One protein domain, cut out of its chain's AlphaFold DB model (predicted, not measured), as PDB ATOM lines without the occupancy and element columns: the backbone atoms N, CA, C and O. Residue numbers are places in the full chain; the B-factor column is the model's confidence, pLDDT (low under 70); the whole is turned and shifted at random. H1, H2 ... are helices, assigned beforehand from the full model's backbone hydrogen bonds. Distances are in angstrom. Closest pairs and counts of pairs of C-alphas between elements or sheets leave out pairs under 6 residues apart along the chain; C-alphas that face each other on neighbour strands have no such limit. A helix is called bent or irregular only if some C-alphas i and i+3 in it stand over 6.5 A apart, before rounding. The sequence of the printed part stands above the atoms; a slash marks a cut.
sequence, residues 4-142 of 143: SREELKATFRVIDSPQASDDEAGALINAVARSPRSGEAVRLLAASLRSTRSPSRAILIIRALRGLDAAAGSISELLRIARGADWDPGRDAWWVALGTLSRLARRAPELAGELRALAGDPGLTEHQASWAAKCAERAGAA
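Overview. This is residues 4 to 142 of the 143 residues of an uncharacterized protein of Nocardiopsis composta (UniProt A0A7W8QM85). Eight helices make two layered rows, H1, H3, H5 and H7 in one and H2, H4, H6 and H8 in the other, like a short solenoid of helical hairpins stacked side by side. The longest axis runs along the rows, from H1 at one end to H7 and H8 at the other. The printed part has 139 residues with eight named helices, H1 to H8 in order along the chain, and no named strand; the class is all helix. It is compact, with a radius of gyration of the C-alphas of 15.2 A, and spans 45 by 30 by 18 A, only just elongated.

Arrangement. H1, residues 4 to 15, and H2, residues 22 to 34, form a hairpin at a shallow tilt of 29 degrees; H1 touches H2 with residues 11 to 15 alone, and the closest C-alphas, of Ile 15 and Ala 25, are 4.5 A apart. H3, residues 38 to 51, touches H1, closest at the C-alphas of Phe 12 and Leu 44, 7.0 A. H2 and H3 touch only at the corner, and only just, with 3 pairs of C-alphas within 8 A. H4, residues 55 to 67, forms a hairpin with H3 and touches H2 at a shallow tilt of 6 degrees, the same way; the closest C-alphas of H2 and H4, of Ala 33 and Ala 64, are 5.6 A apart. H5, residues 71 to 82, touches H3 with residues 73 to 77 alone, closest at the C-alphas of Arg 50 and Glu 77, 5.9 A. H6, residues 92 to 104, forms a hairpin with H5 at a steep tilt of 44 degrees, and touches H4 at the C-alphas of Pro 55 and Ala 93, 5.1 A. H1 to H6 are an up-and-down bundle, each running against the one before. H7, residues 111 to 119, and H8, residues 126 to 140, form a hairpin, closest at the C-alphas of Ala 119 and Ala 132, 4.6 A; both touch H6. In H1, H2, H4, H7 and H8 every O i to N i+4 pair is within hydrogen-bond range; in H3 8 of 10 are, in H5 5 of 8 and in H6 7 of 9.

Along the chain. H1, 16.8 A long, begins at C-alpha 4 (29.183, -33.491, 10.072). H2 measures 18.1 A, H3 19.5 A, H4 18.2 A, H5 14.1 A, H6 19.1 A and H7 12.2 A. H3 is only just irregular, C-alphas 40 and 43 being 6.9 A apart; H5 is irregular, C-alphas 73 and 76 being 8.2 A apart. H8, 21.0 A long, ends at C-alpha 140 (22.182, 7.696, 19.130).

Size, cuts and confidence. The two C-alphas farthest apart, of Ser 4 and Pro 122, are 48.0 A apart. The printed part has no cut and no long link. The mean pLDDT of the printed part is 94.1; residue 142 is under 70.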
ATOM      1  N   SER A   4      28.699 -34.846  10.239       79.88
ATOM      2  CA  SER A   4      29.183 -33.491  10.072       79.88
ATOM      3  C   SER A   4      28.846 -32.599  11.287       79.88
ATOM      4  O   SER A   4      29.608 -31.701  11.655       79.88
ATOM      5  N   ARG A   5      27.712 -32.824  11.964       84.50
ATOM      6  CA  ARG A   5      27.327 -32.066  13.168       84.50
ATOM      7  C   ARG A   5      28.156 -32.480  14.381       84.50
ATOM      8  O   ARG A   5      28.443 -31.647  15.242       84.50
ATOM      9  N   GLU A   6      28.523 -33.754  14.461       87.56
ATOM     10  CA  GLU A   6      29.393 -34.264  15.521       87.56
ATOM     11  C   GLU A   6      30.833 -33.766  15.361       87.56
ATOM     12  O   GLU A   6      31.440 -33.376  16.356       87.56
ATOM     13  N   GLU A   7      31.337 -33.653  14.129       90.31
ATOM     14  CA  GLU A   7      32.622 -33.002  13.837       90.31
ATOM     15  C   GLU A   7      32.635 -31.543  14.300       90.31
ATOM     16  O   GLU A   7      33.558 -31.116  14.990       90.31
ATOM     17  N   LEU A   8      31.575 -30.783  14.002       92.62
ATOM     18  CA  LEU A   8      31.476 -29.395  14.450       92.62
ATOM     19  C   LEU A   8      31.490 -29.303  15.981       92.62
ATOM     20  O   LEU A   8      32.231 -28.503  16.546       92.62
ATOM     21  N   LYS A   9      30.730 -30.158  16.676       93.50
ATOM     22  CA  LYS A   9      30.778 -30.224  18.144       93.50
ATOM     23  C   LYS A   9      32.169 -30.597  18.654       93.50
ATOM     24  O   LYS A   9      32.593 -30.034  19.656       93.50
ATOM     25  N   ALA A  10      32.864 -31.532  18.007       94.31
ATOM     26  CA  ALA A  10      34.220 -31.921  18.384       94.31
ATOM     27  C   ALA A  10      35.195 -30.741  18.255       94.31
ATOM     28  O   ALA A  10      35.945 -30.479  19.192       94.31
ATOM     29  N   THR A  11      35.105 -29.961  17.175       95.94
ATOM     30  CA  THR A  11      35.873 -28.718  17.005       95.94
ATOM     31  C   THR A  11      35.625 -27.738  18.150       95.94
ATOM     32  O   THR A  11      36.571 -27.189  18.711       95.94
ATOM     33  N   PHE A  12      34.368 -27.554  18.560       96.31
ATOM     34  CA  PHE A  12      34.041 -26.669  19.679       96.31
ATOM     35  C   PHE A  12      34.526 -27.186  21.035       96.31
ATOM     36  O   PHE A  12      34.929 -26.381  21.867       96.31
ATOM     37  N   ARG A  13      34.610 -28.508  21.242       96.38
ATOM     38  CA  ARG A  13      35.273 -29.061  22.439       96.38
ATOM     39  C   ARG A  13      36.747 -28.664  22.506       96.38
ATOM     40  O   ARG A  13      37.246 -28.443  23.603       96.38
ATOM     41  N   VAL A  14      37.431 -28.567  21.363       95.94
ATOM     42  CA  VAL A  14      38.822 -28.089  21.310       95.94
ATOM     43  C   VAL A  14      38.878 -26.579  21.546       95.94
ATOM     44  O   VAL A  14      39.640 -26.135  22.395       95.94
ATOM     45  N   ILE A  15      38.027 -25.791  20.879       95.75
ATOM     46  CA  ILE A  15      37.960 -24.327  21.067       95.75
ATOM     47  C   ILE A  15      37.717 -23.951  22.538       95.75
ATOM     48  O   ILE A  15      38.359 -23.035  23.058       95.75
ATOM     49  N   ASP A  16      36.805 -24.658  23.204       95.81
ATOM     50  CA  ASP A  16      36.416 -24.402  24.594       95.81
ATOM     51  C   ASP A  16      37.360 -25.062  25.609       95.81
ATOM     52  O   ASP A  16      37.239 -24.834  26.814       95.81
ATOM     53  N   SER A  17      38.310 -25.876  25.142       94.62
ATOM     54  CA  SER A  17      39.270 -26.544  26.007       94.62
ATOM     55  C   SER A  17      40.196 -25.519  26.670       94.62
ATOM     56  O   SER A  17      40.819 -24.709  25.971       94.62
ATOM     57  N   PRO A  18      40.369 -25.561  28.004       89.94
ATOM     58  CA  PRO A  18      41.362 -24.734  28.679       89.94
ATOM     59  C   PRO A  18      42.800 -25.158  28.341       89.94
ATOM     60  O   PRO A  18      43.721 -24.392  28.601       89.94
ATOM     61  N   GLN A  19      43.006 -26.354  27.770       92.94
ATOM     62  CA  GLN A  19      44.321 -26.825  27.322       92.94
ATOM     63  C   GLN A  19      44.685 -26.369  25.903       92.94
ATOM     64  O   GLN A  19      45.867 -26.368  25.568       92.94
ATOM     65  N   ALA A  20      43.706 -26.002  25.071       93.25
ATOM     66  CA  ALA A  20      43.991 -25.470  23.740       93.25
ATOM     67  C   ALA A  20      44.693 -24.115  23.863       93.25
ATOM     68  O   ALA A  20      44.369 -23.331  24.759       93.25
ATOM     69  N   SER A  21      45.622 -23.812  22.960       95.69
ATOM     70  CA  SER A  21      46.205 -22.468  22.888       95.69
ATOM     71  C   SER A  21      45.231 -21.489  22.223       95.69
ATOM     72  O   SER A  21      44.295 -21.887  21.524       95.69
ATOM     73  N   ASP A  22      45.436 -20.186  22.424       94.56
ATOM     74  CA  ASP A  22      44.607 -19.171  21.762       94.56
ATOM     75  C   ASP A  22      44.815 -19.143  20.242       94.56
ATOM     76  O   ASP A  22      43.859 -18.894  19.506       94.56
ATOM     77  N   ASP A  23      46.018 -19.470  19.768       95.69
ATOM     78  CA  ASP A  23      46.315 -19.599  18.339       95.69
ATOM     79  C   ASP A  23      45.576 -20.790  17.720       95.69
ATOM     80  O   ASP A  23      44.955 -20.659  16.662       95.69
ATOM     81  N   GLU A  24      45.586 -21.940  18.399       97.00
ATOM     82  CA  GLU A  24      44.872 -23.142  17.966       97.00
ATOM     83  C   GLU A  24      43.359 -22.900  17.940       97.00
ATOM     84  O   GLU A  24      42.709 -23.078  16.905       97.00
ATOM     85  N   ALA A  25      42.796 -22.413  19.050       95.75
ATOM     86  CA  ALA A  25      41.380 -22.073  19.128       95.75
ATOM     87  C   ALA A  25      41.007 -21.024  18.067       95.75
ATOM     88  O   ALA A  25      39.970 -21.135  17.409       95.75
ATOM     89  N   GLY A  26      41.868 -20.030  17.847       94.50
ATOM     90  CA  GLY A  26      41.663 -18.989  16.853       94.50
ATOM     91  C   GLY A  26      41.671 -19.500  15.414       94.50
ATOM     92  O   GLY A  26      40.827 -19.088  14.610       94.50
ATOM     93  N   ALA A  27      42.572 -20.427  15.082       96.56
ATOM     94  CA  ALA A  27      42.597 -21.091  13.784       96.56
ATOM     95  C   ALA A  27      41.290 -21.859  13.531       96.56
ATOM     96  O   ALA A  27      40.692 -21.718  12.459       96.56
ATOM     97  N   LEU A  28      40.798 -22.585  14.539       97.19
ATOM     98  CA  LEU A  28      39.543 -23.336  14.462       97.19
ATOM     99  C   LEU A  28      38.318 -22.420  14.332       97.19
ATOM    100  O   LEU A  28      37.489 -22.643  13.450       97.19
ATOM    101  N   ILE A  29      38.219 -21.351  15.130       96.69
ATOM    102  CA  ILE A  29      37.134 -20.356  15.029       96.69
ATOM    103  C   ILE A  29      37.085 -19.761  13.618       96.69
ATOM    104  O   ILE A  29      36.022 -19.686  12.999       96.69
ATOM    105  N   ASN A  30      38.245 -19.374  13.081       94.75
ATOM    106  CA  ASN A  30      38.350 -18.818  11.737       94.75
ATOM    107  C   ASN A  30      37.969 -19.834  10.650       94.75
ATOM    108  O   ASN A  30      37.310 -19.467   9.675       94.75
ATOM    109  N   ALA A  31      38.378 -21.098  10.798       95.00
ATOM    110  CA  ALA A  31      38.014 -22.168   9.874       95.00
ATOM    111  C   ALA A  31      36.496 -22.402   9.867       95.00
ATOM    112  O   ALA A  31      35.878 -22.427   8.804       95.00
ATOM    113  N   VAL A  32      35.882 -22.476  11.050       94.38
ATOM    114  CA  VAL A  32      34.433 -22.636  11.212       94.38
ATOM    115  C   VAL A  32      33.670 -21.464  10.591       94.38
ATOM    116  O   VAL A  32      32.728 -21.688   9.827       94.38
ATOM    117  N   ALA A  33      34.097 -20.224  10.851       92.38
ATOM    118  CA  ALA A  33      33.443 -19.018  10.338       92.38
ATOM    119  C   ALA A  33      33.465 -18.919   8.803       92.38
ATOM    120  O   ALA A  33      32.540 -18.367   8.212       92.38
ATOM    121  N   ARG A  34      34.499 -19.470   8.151       92.19
ATOM    122  CA  ARG A  34      34.628 -19.505   6.683       92.19
ATOM    123  C   ARG A  34      34.017 -20.746   6.035       92.19
ATOM    124  O   ARG A  34      33.982 -20.832   4.811       92.19
ATOM    125  N   SER A  35      33.569 -21.717   6.826       90.88
ATOM    126  CA  SER A  35      33.001 -22.948   6.287       90.88
ATOM    127  C   SER A  35      31.605 -22.710   5.684       90.88
ATOM    128  O   SER A  35      30.878 -21.829   6.154       90.88
ATOM    129  N   PRO A  36      31.157 -23.543   4.725       86.69
ATOM    130  CA  PRO A  36      29.779 -23.515   4.217       86.69
ATOM    131  C   PRO A  36      28.706 -23.735   5.295       86.69
ATOM    132  O   PRO A  36      27.529 -23.480   5.068       86.69
ATOM    133  N   ARG A  37      29.110 -24.219   6.475       83.62
ATOM    134  CA  ARG A  37      28.238 -24.563   7.604       83.62
ATOM    135  C   ARG A  37      28.340 -23.566   8.751       83.62
ATOM    136  O   ARG A  37      27.896 -23.838   9.865       83.62
ATOM    137  N   SER A  38      28.902 -22.393   8.489       88.44
ATOM    138  CA  SER A  38      29.065 -21.329   9.476       88.44
ATOM    139  C   SER A  38      27.743 -20.912  10.141       88.44
ATOM    140  O   SER A  38      27.735 -20.595  11.329       88.44
ATOM    141  N   GLY A  39      26.608 -21.022   9.438       88.56
ATOM    142  CA  GLY A  39      25.275 -20.811  10.014       88.56
ATOM    143  C   GLY A  39      24.923 -21.792  11.143       88.56
ATOM    144  O   GLY A  39      24.352 -21.393  12.157       88.56
ATOM    145  N   GLU A  40      25.323 -23.061  11.027       90.94
ATOM    146  CA  GLU A  40      25.118 -24.069  12.079       90.94
ATOM    147  C   GLU A  40      26.013 -23.813  13.300       90.94
ATOM    148  O   GLU A  40      25.657 -24.160  14.431       90.94
ATOM    149  N   ALA A  41      27.157 -23.161  13.084       93.56
ATOM    150  CA  ALA A  41      28.112 -22.833  14.130       93.56
ATOM    151  C   ALA A  41      27.707 -21.631  14.987       93.56
ATOM    152  O   ALA A  41      28.230 -21.493  16.088       93.56
ATOM    153  N   VAL A  42      26.764 -20.789  14.547       95.81
ATOM    154  CA  VAL A  42      26.354 -19.567  15.270       95.81
ATOM    155  C   VAL A  42      26.000 -19.850  16.731       95.81
ATOM    156  O   VAL A  42      26.476 -19.158  17.630       95.81
ATOM    157  N   ARG A  43      25.199 -20.893  16.992       94.94
ATOM    158  CA  ARG A  43      24.792 -21.242  18.365       94.94
ATOM    159  C   ARG A  43      25.970 -21.702  19.221       94.94
ATOM    160  O   ARG A  43      25.986 -21.429  20.416       94.94
ATOM    161  N   LEU A  44      26.932 -22.392  18.615       96.38
ATOM    162  CA  LEU A  44      28.128 -22.870  19.302       96.38
ATOM    163  C   LEU A  44      29.100 -21.714  19.569       96.38
ATOM    164  O   LEU A  44      29.552 -21.573  20.694       96.38
ATOM    165  N   LEU A  45      29.304 -20.810  18.604       97.38
ATOM    166  CA  LEU A  45      30.062 -19.568  18.794       97.38
ATOM    167  C   LEU A  45      29.484 -18.724  19.939       97.38
ATOM    168  O   LEU A  45      30.227 -18.275  20.806       97.38
ATOM    169  N   ALA A  46      28.164 -18.536  19.979       96.94
ATOM    170  CA  ALA A  46      27.510 -17.808  21.065       96.94
ATOM    171  C   ALA A  46      27.710 -18.496  22.429       96.94
ATOM    172  O   ALA A  46      27.975 -17.826  23.429       96.94
ATOM    173  N   ALA A  47      27.631 -19.832  22.475       96.44
ATOM    174  CA  ALA A  47      27.899 -20.598  23.688       96.44
ATOM    175  C   ALA A  47      29.360 -20.453  24.150       96.44
ATOM    176  O   ALA A  47      29.591 -20.166  25.324       96.44
ATOM    177  N   SER A  48      30.326 -20.546  23.235       97.19
ATOM    178  CA  SER A  48      31.747 -20.323  23.525       97.19
ATOM    179  C   SER A  48      32.033 -18.900  24.002       97.19
ATOM    180  O   SER A  48      32.835 -18.700  24.909       97.19
ATOM    181  N   LEU A  49      31.355 -17.880  23.457       97.81
ATOM    182  CA  LEU A  49      31.505 -16.499  23.933       97.81
ATOM    183  C   LEU A  49      31.032 -16.333  25.384       97.81
ATOM    184  O   LEU A  49      31.575 -15.527  26.147       97.81
ATOM    185  N   ARG A  50      30.000 -17.084  25.775       96.06
ATOM    186  CA  ARG A  50      29.473 -17.059  27.139       96.06
ATOM    187  C   ARG A  50      30.463 -17.649  28.138       96.06
ATOM    188  O   ARG A  50      30.582 -17.107  29.233       96.06
ATOM    189  N   SER A  51      31.134 -18.741  27.779       93.88
ATOM    190  CA  SER A  51      32.016 -19.498  28.678       93.88
ATOM    191  C   SER A  51      33.475 -19.049  28.648       93.88
ATOM    192  O   SER A  51      34.185 -19.261  29.633       93.88
ATOM    193  N   THR A  52      33.934 -18.444  27.549       94.88
ATOM    194  CA  THR A  52      35.346 -18.089  27.392       94.88
ATOM    195  C   THR A  52      35.818 -17.106  28.461       94.88
ATOM    196  O   THR A  52      35.119 -16.162  28.845       94.88
ATOM    197  N   ARG A  53      37.051 -17.338  28.912       94.31
ATOM    198  CA  ARG A  53      37.828 -16.456  29.791       94.31
ATOM    199  C   ARG A  53      39.132 -15.996  29.131       94.31
ATOM    200  O   ARG A  53      40.037 -15.545  29.816       94.31
ATOM    201  N   SER A  54      39.250 -16.150  27.810       95.06
ATOM    202  CA  SER A  54      40.372 -15.615  27.031       95.06
ATOM    203  C   SER A  54      39.899 -14.387  26.243       95.06
ATOM    204  O   SER A  54      38.982 -14.525  25.417       95.06
ATOM    205  N   PRO A  55      40.529 -13.208  26.434       96.00
ATOM    206  CA  PRO A  55      40.293 -12.041  25.590       96.00
ATOM    207  C   PRO A  55      40.488 -12.329  24.106       96.00
ATOM    208  O   PRO A  55      39.614 -12.010  23.297       96.00
ATOM    209  N   SER A  56      41.576 -13.010  23.747       95.88
ATOM    210  CA  SER A  56      41.900 -13.357  22.361       95.88
ATOM    211  C   SER A  56      40.788 -14.183  21.717       95.88
ATOM    212  O   SER A  56      40.311 -13.851  20.628       95.88
ATOM    213  N   ARG A  57      40.298 -15.222  22.411       96.25
ATOM    214  CA  ARG A  57      39.185 -16.044  21.909       96.25
ATOM    215  C   ARG A  57      37.900 -15.241  21.808       96.25
ATOM    216  O   ARG A  57      37.226 -15.321  20.784       96.25
ATOM    217  N   ALA A  58      37.569 -14.442  22.824       97.94
ATOM    218  CA  ALA A  58      36.374 -13.601  22.807       97.94
ATOM    219  C   ALA A  58      36.373 -12.660  21.592       97.94
ATOM    220  O   ALA A  58      35.383 -12.593  20.866       97.94
ATOM    221  N   ILE A  59      37.501 -12.004  21.302       98.25
ATOM    222  CA  ILE A  59      37.665 -11.134  20.129       98.25
ATOM    223  C   ILE A  59      37.368 -11.889  18.832       98.25
ATOM    224  O   ILE A  59      36.621 -11.389  17.985       98.25
ATOM    225  N   LEU A  60      37.948 -13.078  18.661       98.12
ATOM    226  CA  LEU A  60      37.769 -13.879  17.451       98.12
ATOM    227  C   LEU A  60      36.326 -14.366  17.301       98.12
ATOM    228  O   LEU A  60      35.761 -14.252  16.214       98.12
ATOM    229  N   ILE A  61      35.699 -14.810  18.389       98.38
ATOM    230  CA  ILE A  61      34.300 -15.246  18.388       98.38
ATOM    231  C   ILE A  61      33.364 -14.076  18.054       98.38
ATOM    232  O   ILE A  61      32.501 -14.214  17.188       98.38
ATOM    233  N   ILE A  62      33.556 -12.898  18.662       98.50
ATOM    234  CA  ILE A  62      32.749 -11.702  18.362       98.50
ATOM    235  C   ILE A  62      32.896 -11.312  16.886       98.50
ATOM    236  O   ILE A  62      31.912 -10.987  16.219       98.50
ATOM    237  N   ARG A  63      34.120 -11.357  16.345       98.00
ATOM    238  CA  ARG A  63      34.376 -11.072  14.925       98.00
ATOM    239  C   ARG A  63      33.703 -12.091  14.012       98.00
ATOM    240  O   ARG A  63      33.109 -11.671  13.020       98.00
ATOM    241  N   ALA A  64      33.756 -13.378  14.352       97.38
ATOM    242  CA  ALA A  64      33.077 -14.436  13.612       97.38
ATOM    243  C   ALA A  64      31.556 -14.218  13.603       97.38
ATOM    244  O   ALA A  64      30.960 -14.129  12.533       97.38
ATOM    245  N   LEU A  65      30.941 -14.013  14.772       98.00
ATOM    246  CA  LEU A  65      29.507 -13.723  14.893       98.00
ATOM    247  C   LEU A  65      29.099 -12.478  14.099       98.00
ATOM    248  O   LEU A  65      28.053 -12.469  13.457       98.00
ATOM    249  N   ARG A  66      29.931 -11.432  14.099       95.94
ATOM    250  CA  ARG A  66      29.688 -10.228  13.296       95.94
ATOM    251  C   ARG A  66      29.794 -10.496  11.796       95.94
ATOM    252  O   ARG A  66      28.980  -9.975  11.045       95.94
ATOM    253  N   GLY A  67      30.780 -11.280  11.358       95.12
ATOM    254  CA  GLY A  67      30.936 -11.668   9.952       95.12
ATOM    255  C   GLY A  67      29.761 -12.494   9.423       95.12
ATOM    256  O   GLY A  67      29.459 -12.427   8.239       95.12
ATOM    257  N   LEU A  68      29.074 -13.210  10.314       95.12
ATOM    258  CA  LEU A  68      27.879 -14.003  10.020       95.12
ATOM    259  C   LEU A  68      26.557 -13.237  10.225       95.12
ATOM    260  O   LEU A  68      25.501 -13.858  10.209       95.12
ATOM    261  N   ASP A  69      26.605 -11.922  10.475       95.31
ATOM    262  CA  ASP A  69      25.455 -11.075  10.861       95.31
ATOM    263  C   ASP A  69      24.611 -11.646  12.026       95.31
ATOM    264  O   ASP A  69      23.410 -11.419  12.139       95.31
ATOM    265  N   ALA A  70      25.253 -12.395  12.927       96.31
ATOM    266  CA  ALA A  70      24.604 -13.129  14.013       96.31
ATOM    267  C   ALA A  70      24.893 -12.552  15.410       96.31
ATOM    268  O   ALA A  70      24.406 -13.068  16.416       96.31
ATOM    269  N   ALA A  71      25.666 -11.464  15.495       97.12
ATOM    270  CA  ALA A  71      26.080 -10.859  16.765       97.12
ATOM    271  C   ALA A  71      24.906 -10.380  17.644       97.12
ATOM    272  O   ALA A  71      25.054 -10.309  18.863       97.12
ATOM    273  N   ALA A  72      23.738 -10.093  17.055       96.25
ATOM    274  CA  ALA A  72      22.538  -9.710  17.803       96.25
ATOM    275  C   ALA A  72      22.090 -10.801  18.795       96.25
ATOM    276  O   ALA A  72      21.617 -10.492  19.884       96.25
ATOM    277  N   GLY A  73      22.322 -12.078  18.466       96.19
ATOM    278  CA  GLY A  73      22.020 -13.206  19.351       96.19
ATOM    279  C   GLY A  73      22.931 -13.318  20.579       96.19
ATOM    280  O   GLY A  73      22.737 -14.219  21.388       96.19
ATOM    281  N   SER A  74      23.927 -12.439  20.721       97.69
ATOM    282  CA  SER A  74      24.885 -12.435  21.835       97.69
ATOM    283  C   SER A  74      25.005 -11.066  22.509       97.69
ATOM    284  O   SER A  74      26.037 -10.753  23.099       97.69
ATOM    285  N   ILE A  75      23.966 -10.224  22.424       97.31
ATOM    286  CA  ILE A  75      23.944  -8.893  23.057       97.31
ATOM    287  C   ILE A  75      24.251  -8.978  24.557       97.31
ATOM    288  O   ILE A  75      25.059  -8.195  25.054       97.31
ATOM    289  N   SER A  76      23.660  -9.937  25.275       96.00
ATOM    290  CA  SER A  76      23.886 -10.105  26.715       96.00
ATOM    291  C   SER A  76      25.353 -10.400  27.037       96.00
ATOM    292  O   SER A  76      25.926  -9.791  27.940       96.00
ATOM    293  N   GLU A  77      25.994 -11.287  26.277       97.56
ATOM    294  CA  GLU A  77      27.413 -11.606  26.431       97.56
ATOM    295  C   GLU A  77      28.315 -10.425  26.044       97.56
ATOM    296  O   GLU A  77      29.299 -10.157  26.732       97.56
ATOM    297  N   LEU A  78      27.970  -9.680  24.992       98.12
ATOM    298  CA  LEU A  78      28.690  -8.467  24.598       98.12
ATOM    299  C   LEU A  78      28.616  -7.388  25.688       98.12
ATOM    300  O   LEU A  78      29.638  -6.785  26.010       98.12
ATOM    301  N   LEU A  79      27.441  -7.169  26.286       96.88
ATOM    302  CA  LEU A  79      27.263  -6.234  27.403       96.88
ATOM    303  C   LEU A  79      28.041  -6.684  28.640       96.88
ATOM    304  O   LEU A  79      28.673  -5.854  29.286       96.88
ATOM    305  N   ARG A  80      28.057  -7.988  28.948       96.00
ATOM    306  CA  ARG A  80      28.881  -8.543  30.035       96.00
ATOM    307  C   ARG A  80      30.357  -8.183  29.851       96.00
ATOM    308  O   ARG A  80      30.989  -7.743  30.801       96.00
ATOM    309  N   ILE A  81      30.895  -8.356  28.642       97.56
ATOM    310  CA  ILE A  81      32.289  -8.007  28.330       97.56
ATOM    311  C   ILE A  81      32.496  -6.487  28.419       97.56
ATOM    312  O   ILE A  81      33.455  -6.023  29.029       97.56
ATOM    313  N   ALA A  82      31.573  -5.701  27.861       96.38
ATOM    314  CA  ALA A  82      31.664  -4.243  27.841       96.38
ATOM    315  C   ALA A  82      31.537  -3.593  29.234       96.38
ATOM    316  O   ALA A  82      32.095  -2.524  29.460       96.38
ATOM    317  N   ARG A  83      30.860  -4.240  30.189       94.12
ATOM    318  CA  ARG A  83      30.786  -3.797  31.595       94.12
ATOM    319  C   ARG A  83      32.058  -4.087  32.399       94.12
ATOM    320  O   ARG A  83      32.161  -3.646  33.535       94.12
ATOM    321  N   GLY A  84      33.028  -4.782  31.806       86.88
ATOM    322  CA  GLY A  84      34.287  -5.142  32.448       86.88
ATOM    323  C   GLY A  84      34.274  -6.597  32.895       86.88
ATOM    324  O   GLY A  84      33.616  -6.964  33.865       86.88
ATOM    325  N   ALA A  85      35.018  -7.429  32.167       86.56
ATOM    326  CA  ALA A  85      35.311  -8.793  32.571       86.56
ATOM    327  C   ALA A  85      36.650  -8.837  33.319       86.56
ATOM    328  O   ALA A  85      37.635  -8.260  32.864       86.56
ATOM    329  N   ASP A  86      36.688  -9.557  34.436       90.31
ATOM    330  CA  ASP A  86      37.884  -9.781  35.258       90.31
ATOM    331  C   ASP A  86      39.036 -10.418  34.468       90.31
ATOM    332  O   ASP A  86      40.205 -10.105  34.685       90.31
ATOM    333  N   TRP A  87      38.697 -11.271  33.504       92.56
ATOM    334  CA  TRP A  87      39.644 -11.927  32.610       92.56
ATOM    335  C   TRP A  87      40.181 -11.039  31.472       92.56
ATOM    336  O   TRP A  87      41.035 -11.499  30.717       92.56
ATOM    337  N   ASP A  88      39.721  -9.788  31.334       94.31
ATOM    338  CA  ASP A  88      40.162  -8.834  30.299       94.31
ATOM    339  C   ASP A  88      40.777  -7.553  30.901       94.31
ATOM    340  O   ASP A  88      40.275  -6.451  30.662       94.31
ATOM    341  N   PRO A  89      41.869  -7.647  31.687       88.81
ATOM    342  CA  PRO A  89      42.468  -6.476  32.332       88.81
ATOM    343  C   PRO A  89      42.996  -5.446  31.319       88.81
ATOM    344  O   PRO A  89      42.965  -4.246  31.586       88.81
ATOM    345  N   GLY A  90      43.442  -5.902  30.140       91.06
ATOM    346  CA  GLY A  90      43.873  -5.046  29.028       91.06
ATOM    347  C   GLY A  90      42.721  -4.378  28.270       91.06
ATOM    348  O   GLY A  90      42.951  -3.447  27.498       91.06
ATOM    349  N   ARG A  91      41.476  -4.806  28.523       94.75
ATOM    350  CA  ARG A  91      40.266  -4.371  27.814       94.75
ATOM    351  C   ARG A  91      40.297  -4.658  26.306       94.75
ATOM    352  O   ARG A  91      39.616  -3.978  25.540       94.75
ATOM    353  N   ASP A  92      41.035  -5.664  25.846       95.94
ATOM    354  CA  ASP A  92      41.163  -5.976  24.417       95.94
ATOM    355  C   ASP A  92      39.837  -6.467  23.820       95.94
ATOM    356  O   ASP A  92      39.409  -6.029  22.742       95.94
ATOM    357  N   ALA A  93      39.137  -7.351  24.539       97.69
ATOM    358  CA  ALA A  93      37.820  -7.827  24.133       97.69
ATOM    359  C   ALA A  93      36.749  -6.749  24.331       97.69
ATOM    360  O   ALA A  93      35.832  -6.641  23.509       97.69
ATOM    361  N   TRP A  94      36.895  -5.912  25.360       97.94
ATOM    362  CA  TRP A  94      36.032  -4.761  25.627       97.94
ATOM    363  C   TRP A  94      35.913  -3.818  24.420       97.94
ATOM    364  O   TRP A  94      34.792  -3.500  24.012       97.94
ATOM    365  N   TRP A  95      37.027  -3.448  23.769       97.50
ATOM    366  CA  TRP A  95      37.001  -2.578  22.578       97.50
ATOM    367  C   TRP A  95      36.125  -3.156  21.462       97.50
ATOM    368  O   TRP A  95      35.327  -2.454  20.827       97.50
ATOM    369  N   VAL A  96      36.273  -4.461  21.226       98.19
ATOM    370  CA  VAL A  96      35.577  -5.186  20.160       98.19
ATOM    371  C   VAL A  96      34.104  -5.384  20.503       98.19
ATOM    372  O   VAL A  96      33.254  -5.237  19.615       98.19
ATOM    373  N   ALA A  97      33.788  -5.672  21.767       98.25
ATOM    374  CA  ALA A  97      32.420  -5.800  22.246       98.25
ATOM    375  C   ALA A  97      31.662  -4.474  22.106       98.25
ATOM    376  O   ALA A  97      30.610  -4.438  21.467       98.25
ATOM    377  N   LEU A  98      32.243  -3.371  22.582       97.50
ATOM    378  CA  LEU A  98      31.622  -2.047  22.535       97.50
ATOM    379  C   LEU A  98      31.399  -1.558  21.098       97.50
ATOM    380  O   LEU A  98      30.310  -1.104  20.744       97.50
ATOM    381  N   GLY A  99      32.397  -1.738  20.228       97.62
ATOM    382  CA  GLY A  99      32.261  -1.413  18.807       97.62
ATOM    383  C   GLY A  99      31.234  -2.290  18.080       97.62
ATOM    384  O   GLY A  99      30.667  -1.873  17.068       97.62
ATOM    385  N   THR A 100      30.979  -3.506  18.569       98.06
ATOM    386  CA  THR A 100      29.940  -4.391  18.024       98.06
ATOM    387  C   THR A 100      28.553  -3.983  18.522       98.06
ATOM    388  O   THR A 100      27.649  -3.848  17.702       98.06
ATOM    389  N   LEU A 101      28.400  -3.666  19.810       97.94
ATOM    390  CA  LEU A 101      27.163  -3.117  20.383       97.94
ATOM    391  C   LEU A 101      26.750  -1.798  19.717       97.94
ATOM    392  O   LEU A 101      25.595  -1.646  19.334       97.94
ATOM    393  N   SER A 102      27.697  -0.884  19.479       97.00
ATOM    394  CA  SER A 102      27.442   0.377  18.760       97.00
ATOM    395  C   SER A 102      26.864   0.153  17.358       97.00
ATOM    396  O   SER A 102      25.965   0.870  16.927       97.00
ATOM    397  N   ARG A 103      27.327  -0.885  16.644       95.56
ATOM    398  CA  ARG A 103      26.758  -1.261  15.340       95.56
ATOM    399  C   ARG A 103      25.358  -1.853  15.470       95.56
ATOM    400  O   ARG A 103      24.498  -1.532  14.654       95.56
ATOM    401  N   LEU A 104      25.147  -2.713  16.465       96.25
ATOM    402  CA  LEU A 104      23.855  -3.353  16.717       96.25
ATOM    403  C   LEU A 104      22.783  -2.346  17.136       96.25
ATOM    404  O   LEU A 104      21.628  -2.538  16.775       96.25
ATOM    405  N   ALA A 105      23.159  -1.247  17.796       95.00
ATOM    406  CA  ALA A 105      22.225  -0.219  18.245       95.00
ATOM    407  C   ALA A 105      21.371   0.389  17.117       95.00
ATOM    408  O   ALA A 105      20.257   0.831  17.362       95.00
ATOM    409  N   ARG A 106      21.833   0.323  15.858       89.06
ATOM    410  CA  ARG A 106      21.034   0.714  14.679       89.06
ATOM    411  C   ARG A 106      19.761  -0.115  14.494       89.06
ATOM    412  O   ARG A 106      18.823   0.337  13.854       89.06
ATOM    413  N   ARG A 107      19.777  -1.364  14.958       89.62
ATOM    414  CA  ARG A 107      18.668  -2.327  14.872       89.62
ATOM    415  C   ARG A 107      18.041  -2.611  16.245       89.62
ATOM    416  O   ARG A 107      17.036  -3.305  16.302       89.62
ATOM    417  N   ALA A 108      18.646  -2.100  17.317       90.12
ATOM    418  CA  ALA A 108      18.256  -2.283  18.714       90.12
ATOM    419  C   ALA A 108      18.494  -0.963  19.485       90.12
ATOM    420  O   ALA A 108      19.508  -0.834  20.185       90.12
ATOM    421  N   PRO A 109      17.631   0.058  19.301       86.81
ATOM    422  CA  PRO A 109      17.837   1.410  19.832       86.81
ATOM    423  C   PRO A 109      18.002   1.474  21.356       86.81
ATOM    424  O   PRO A 109      18.666   2.372  21.876       86.81
ATOM    425  N   GLU A 110      17.464   0.496  22.087       89.94
ATOM    426  CA  GLU A 110      17.632   0.351  23.532       89.94
ATOM    427  C   GLU A 110      19.111   0.266  23.956       89.94
ATOM    428  O   GLU A 110      19.474   0.715  25.047       89.94
ATOM    429  N   LEU A 111      19.998  -0.200  23.066       94.62
ATOM    430  CA  LEU A 111      21.441  -0.253  23.313       94.62
ATOM    431  C   LEU A 111      22.089   1.132  23.408       94.62
ATOM    432  O   LEU A 111      23.172   1.251  23.980       94.62
ATOM    433  N   ALA A 112      21.461   2.190  22.885       93.12
ATOM    434  CA  ALA A 112      22.005   3.541  22.996       93.12
ATOM    435  C   ALA A 112      22.087   3.998  24.462       93.12
ATOM    436  O   ALA A 112      23.060   4.645  24.847       93.12
ATOM    437  N   GLY A 113      21.101   3.635  25.292       93.88
ATOM    438  CA  GLY A 113      21.121   3.925  26.730       93.88
ATOM    439  C   GLY A 113      22.259   3.200  27.447       93.88
ATOM    440  O   GLY A 113      23.033   3.827  28.166       93.88
ATOM    441  N   GLU A 114      22.414   1.905  27.172       95.69
ATOM    442  CA  GLU A 114      23.495   1.073  27.719       95.69
ATOM    443  C   GLU A 114      24.882   1.609  27.339       95.69
ATOM    444  O   GLU A 114      25.764   1.729  28.185       95.69
ATOM    445  N   LEU A 115      25.079   2.001  26.076       96.06
ATOM    446  CA  LEU A 115      26.350   2.562  25.610       96.06
ATOM    447  C   LEU A 115      26.672   3.910  26.264       96.06
ATOM    448  O   LEU A 115      27.836   4.162  26.573       96.06
ATOM    449  N   ARG A 116      25.668   4.764  26.510       95.62
ATOM    450  CA  ARG A 116      25.864   6.013  27.266       95.62
ATOM    451  C   ARG A 116      26.245   5.736  28.717       95.62
ATOM    452  O   ARG A 116      27.147   6.391  29.227       95.62
ATOM    453  N   ALA A 117      25.598   4.764  29.360       95.19
ATOM    454  CA  ALA A 117      25.935   4.368  30.726       95.19
ATOM    455  C   ALA A 117      27.379   3.847  30.814       95.19
ATOM    456  O   ALA A 117      28.134   4.281  31.677       95.19
ATOM    457  N   LEU A 118      27.789   2.997  29.867       95.31
ATOM    458  CA  LEU A 118      29.164   2.505  29.760       95.31
ATOM    459  C   LEU A 118      30.179   3.630  29.522       95.31
ATOM    460  O   LEU A 118      31.278   3.575  30.056       95.31
ATOM    461  N   ALA A 119      29.825   4.654  28.744       95.06
ATOM    462  CA  ALA A 119      30.693   5.810  28.515       95.06
ATOM    463  C   ALA A 119      30.875   6.700  29.755       95.06
ATOM    464  O   ALA A 119      31.860   7.429  29.830       95.06
ATOM    465  N   GLY A 120      29.946   6.639  30.712       94.00
ATOM    466  CA  GLY A 120      30.007   7.366  31.979       94.00
ATOM    467  C   GLY A 120      30.700   6.613  33.118       94.00
ATOM    468  O   GLY A 120      30.679   7.103  34.244       94.00
ATOM    469  N   ASP A 121      31.273   5.431  32.864       93.75
ATOM    470  CA  ASP A 121      31.965   4.646  33.889       93.75
ATOM    471  C   ASP A 121      33.238   5.382  34.374       93.75
ATOM    472  O   ASP A 121      34.158   5.613  33.580       93.75
ATOM    473  N   PRO A 122      33.330   5.748  35.672       90.44
ATOM    474  CA  PRO A 122      34.481   6.467  36.220       90.44
ATOM    475  C   PRO A 122      35.766   5.623  36.257       90.44
ATOM    476  O   PRO A 122      36.845   6.172  36.463       90.44
ATOM    477  N   GLY A 123      35.672   4.301  36.072       90.12
ATOM    478  CA  GLY A 123      36.812   3.387  36.007       90.12
ATOM    479  C   GLY A 123      37.502   3.324  34.641       90.12
ATOM    480  O   GLY A 123      38.412   2.509  34.459       90.12
ATOM    481  N   LEU A 124      37.068   4.123  33.661       93.25
ATOM    482  CA  LEU A 124      37.686   4.181  32.339       93.25
ATOM    483  C   LEU A 124      38.896   5.114  32.320       93.25
ATOM    484  O   LEU A 124      38.884   6.209  32.880       93.25
ATOM    485  N   THR A 125      39.929   4.715  31.581       94.81
ATOM    486  CA  THR A 125      40.974   5.662  31.174       94.81
ATOM    487  C   THR A 125      40.400   6.688  30.196       94.81
ATOM    488  O   THR A 125      39.402   6.426  29.524       94.81
ATOM    489  N   GLU A 126      41.057   7.839  30.037       96.12
ATOM    490  CA  GLU A 126      40.622   8.879  29.089       96.12
ATOM    491  C   GLU A 126      40.420   8.325  27.666       96.12
ATOM    492  O   GLU A 126      39.417   8.605  27.005       96.12
ATOM    493  N   HIS A 127      41.336   7.467  27.208       96.12
ATOM    494  CA  HIS A 127      41.239   6.844  25.890       96.12
ATOM    495  C   HIS A 127      40.016   5.919  25.769       96.12
ATOM    496  O   HIS A 127      39.310   5.945  24.758       96.12
ATOM    497  N   GLN A 128      39.741   5.125  26.807       95.62
ATOM    498  CA  GLN A 128      38.574   4.239  26.865       95.62
ATOM    499  C   GLN A 128      37.272   5.041  26.908       95.62
ATOM    500  O   GLN A 128      36.366   4.767  26.119       95.62
ATOM    501  N   ALA A 129      37.204   6.076  27.744       95.62
ATOM    502  CA  ALA A 129      36.055   6.970  27.837       95.62
ATOM    503  C   ALA A 129      35.764   7.651  26.488       95.62
ATOM    504  O   ALA A 129      34.627   7.626  26.013       95.62
ATOM    505  N   SER A 130      36.795   8.165  25.807       96.94
ATOM    506  CA  SER A 130      36.657   8.786  24.481       96.94
ATOM    507  C   SER A 130      36.059   7.828  23.446       96.94
ATOM    508  O   SER A 130      35.192   8.199  22.654       96.94
ATOM    509  N   TRP A 131      36.492   6.569  23.437       96.81
ATOM    510  CA  TRP A 131      35.936   5.573  22.526       96.81
ATOM    511  C   TRP A 131      34.519   5.146  22.882       96.81
ATOM    512  O   TRP A 131      33.694   4.972  21.980       96.81
ATOM    513  N   ALA A 132      34.224   4.994  24.171       96.94
ATOM    514  CA  ALA A 132      32.885   4.671  24.632       96.94
ATOM    515  C   ALA A 132      31.887   5.774  24.269       96.94
ATOM    516  O   ALA A 132      30.832   5.470  23.708       96.94
ATOM    517  N   ALA A 133      32.267   7.040  24.452       96.44
ATOM    518  CA  ALA A 133      31.487   8.191  24.009       96.44
ATOM    519  C   ALA A 133      31.221   8.145  22.495       96.44
ATOM    520  O   ALA A 133      30.066   8.175  22.073       96.44
ATOM    521  N   LYS A 134      32.256   7.925  21.668       97.06
ATOM    522  CA  LYS A 134      32.095   7.772  20.207       97.06
ATOM    523  C   LYS A 134      31.157   6.620  19.833       97.06
ATOM    524  O   LYS A 134      30.398   6.719  18.868       97.06
ATOM    525  N   CYS A 135      31.217   5.504  20.557       96.56
ATOM    526  CA  CYS A 135      30.321   4.369  20.343       96.56
ATOM    527  C   CYS A 135      28.864   4.718  20.683       96.56
ATOM    528  O   CYS A 135      27.965   4.336  19.928       96.56
ATOM    529  N   ALA A 136      28.638   5.455  21.771       95.12
ATOM    530  CA  ALA A 136      27.321   5.912  22.204       95.12
ATOM    531  C   ALA A 136      26.720   6.970  21.260       95.12
ATOM    532  O   ALA A 136      25.548   6.876  20.898       95.12
ATOM    533  N   GLU A 137      27.522   7.929  20.796       95.00
ATOM    534  CA  GLU A 137      27.114   8.934  19.806       95.00
ATOM    535  C   GLU A 137      26.645   8.278  18.505       95.00
ATOM    536  O   GLU A 137      25.559   8.566  18.003       95.00
ATOM    537  N   ARG A 138      27.429   7.322  17.987       93.00
ATOM    538  CA  ARG A 138      27.080   6.562  16.777       93.00
ATOM    539  C   ARG A 138      25.795   5.755  16.924       93.00
ATOM    540  O   ARG A 138      25.092   5.573  15.933       93.00
ATOM    541  N   ALA A 139      25.518   5.252  18.124       90.69
ATOM    542  CA  ALA A 139      24.281   4.545  18.424       90.69
ATOM    543  C   ALA A 139      23.078   5.500  18.445       90.69
ATOM    544  O   ALA A 139      22.044   5.189  17.865       90.69
ATOM    545  N   GLY A 140      23.235   6.681  19.054       79.69
ATOM    546  CA  GLY A 140      22.182   7.696  19.130       79.69
ATOM    547  C   GLY A 140      21.848   8.352  17.789       79.69
ATOM    548  O   GLY A 140      20.693   8.667  17.550       79.69
ATOM    549  N   ALA A 141      22.825   8.505  16.892       77.69
ATOM    550  CA  ALA A 141      22.604   9.049  15.548       77.69
ATOM    551  C   ALA A 141      21.830   8.102  14.605       77.69
ATOM    552  O   ALA A 141      21.544   8.469  13.468       77.69
ATOM    553  N   ALA A 142      21.556   6.870  15.041       60.44
ATOM    554  CA  ALA A 142      20.816   5.872  14.278       60.44
ATOM    555  C   ALA A 142      19.382   5.640  14.789       60.44
ATOM    556  O   ALA A 142      18.704   4.766  14.250       60.44
TER     557      ALA A 142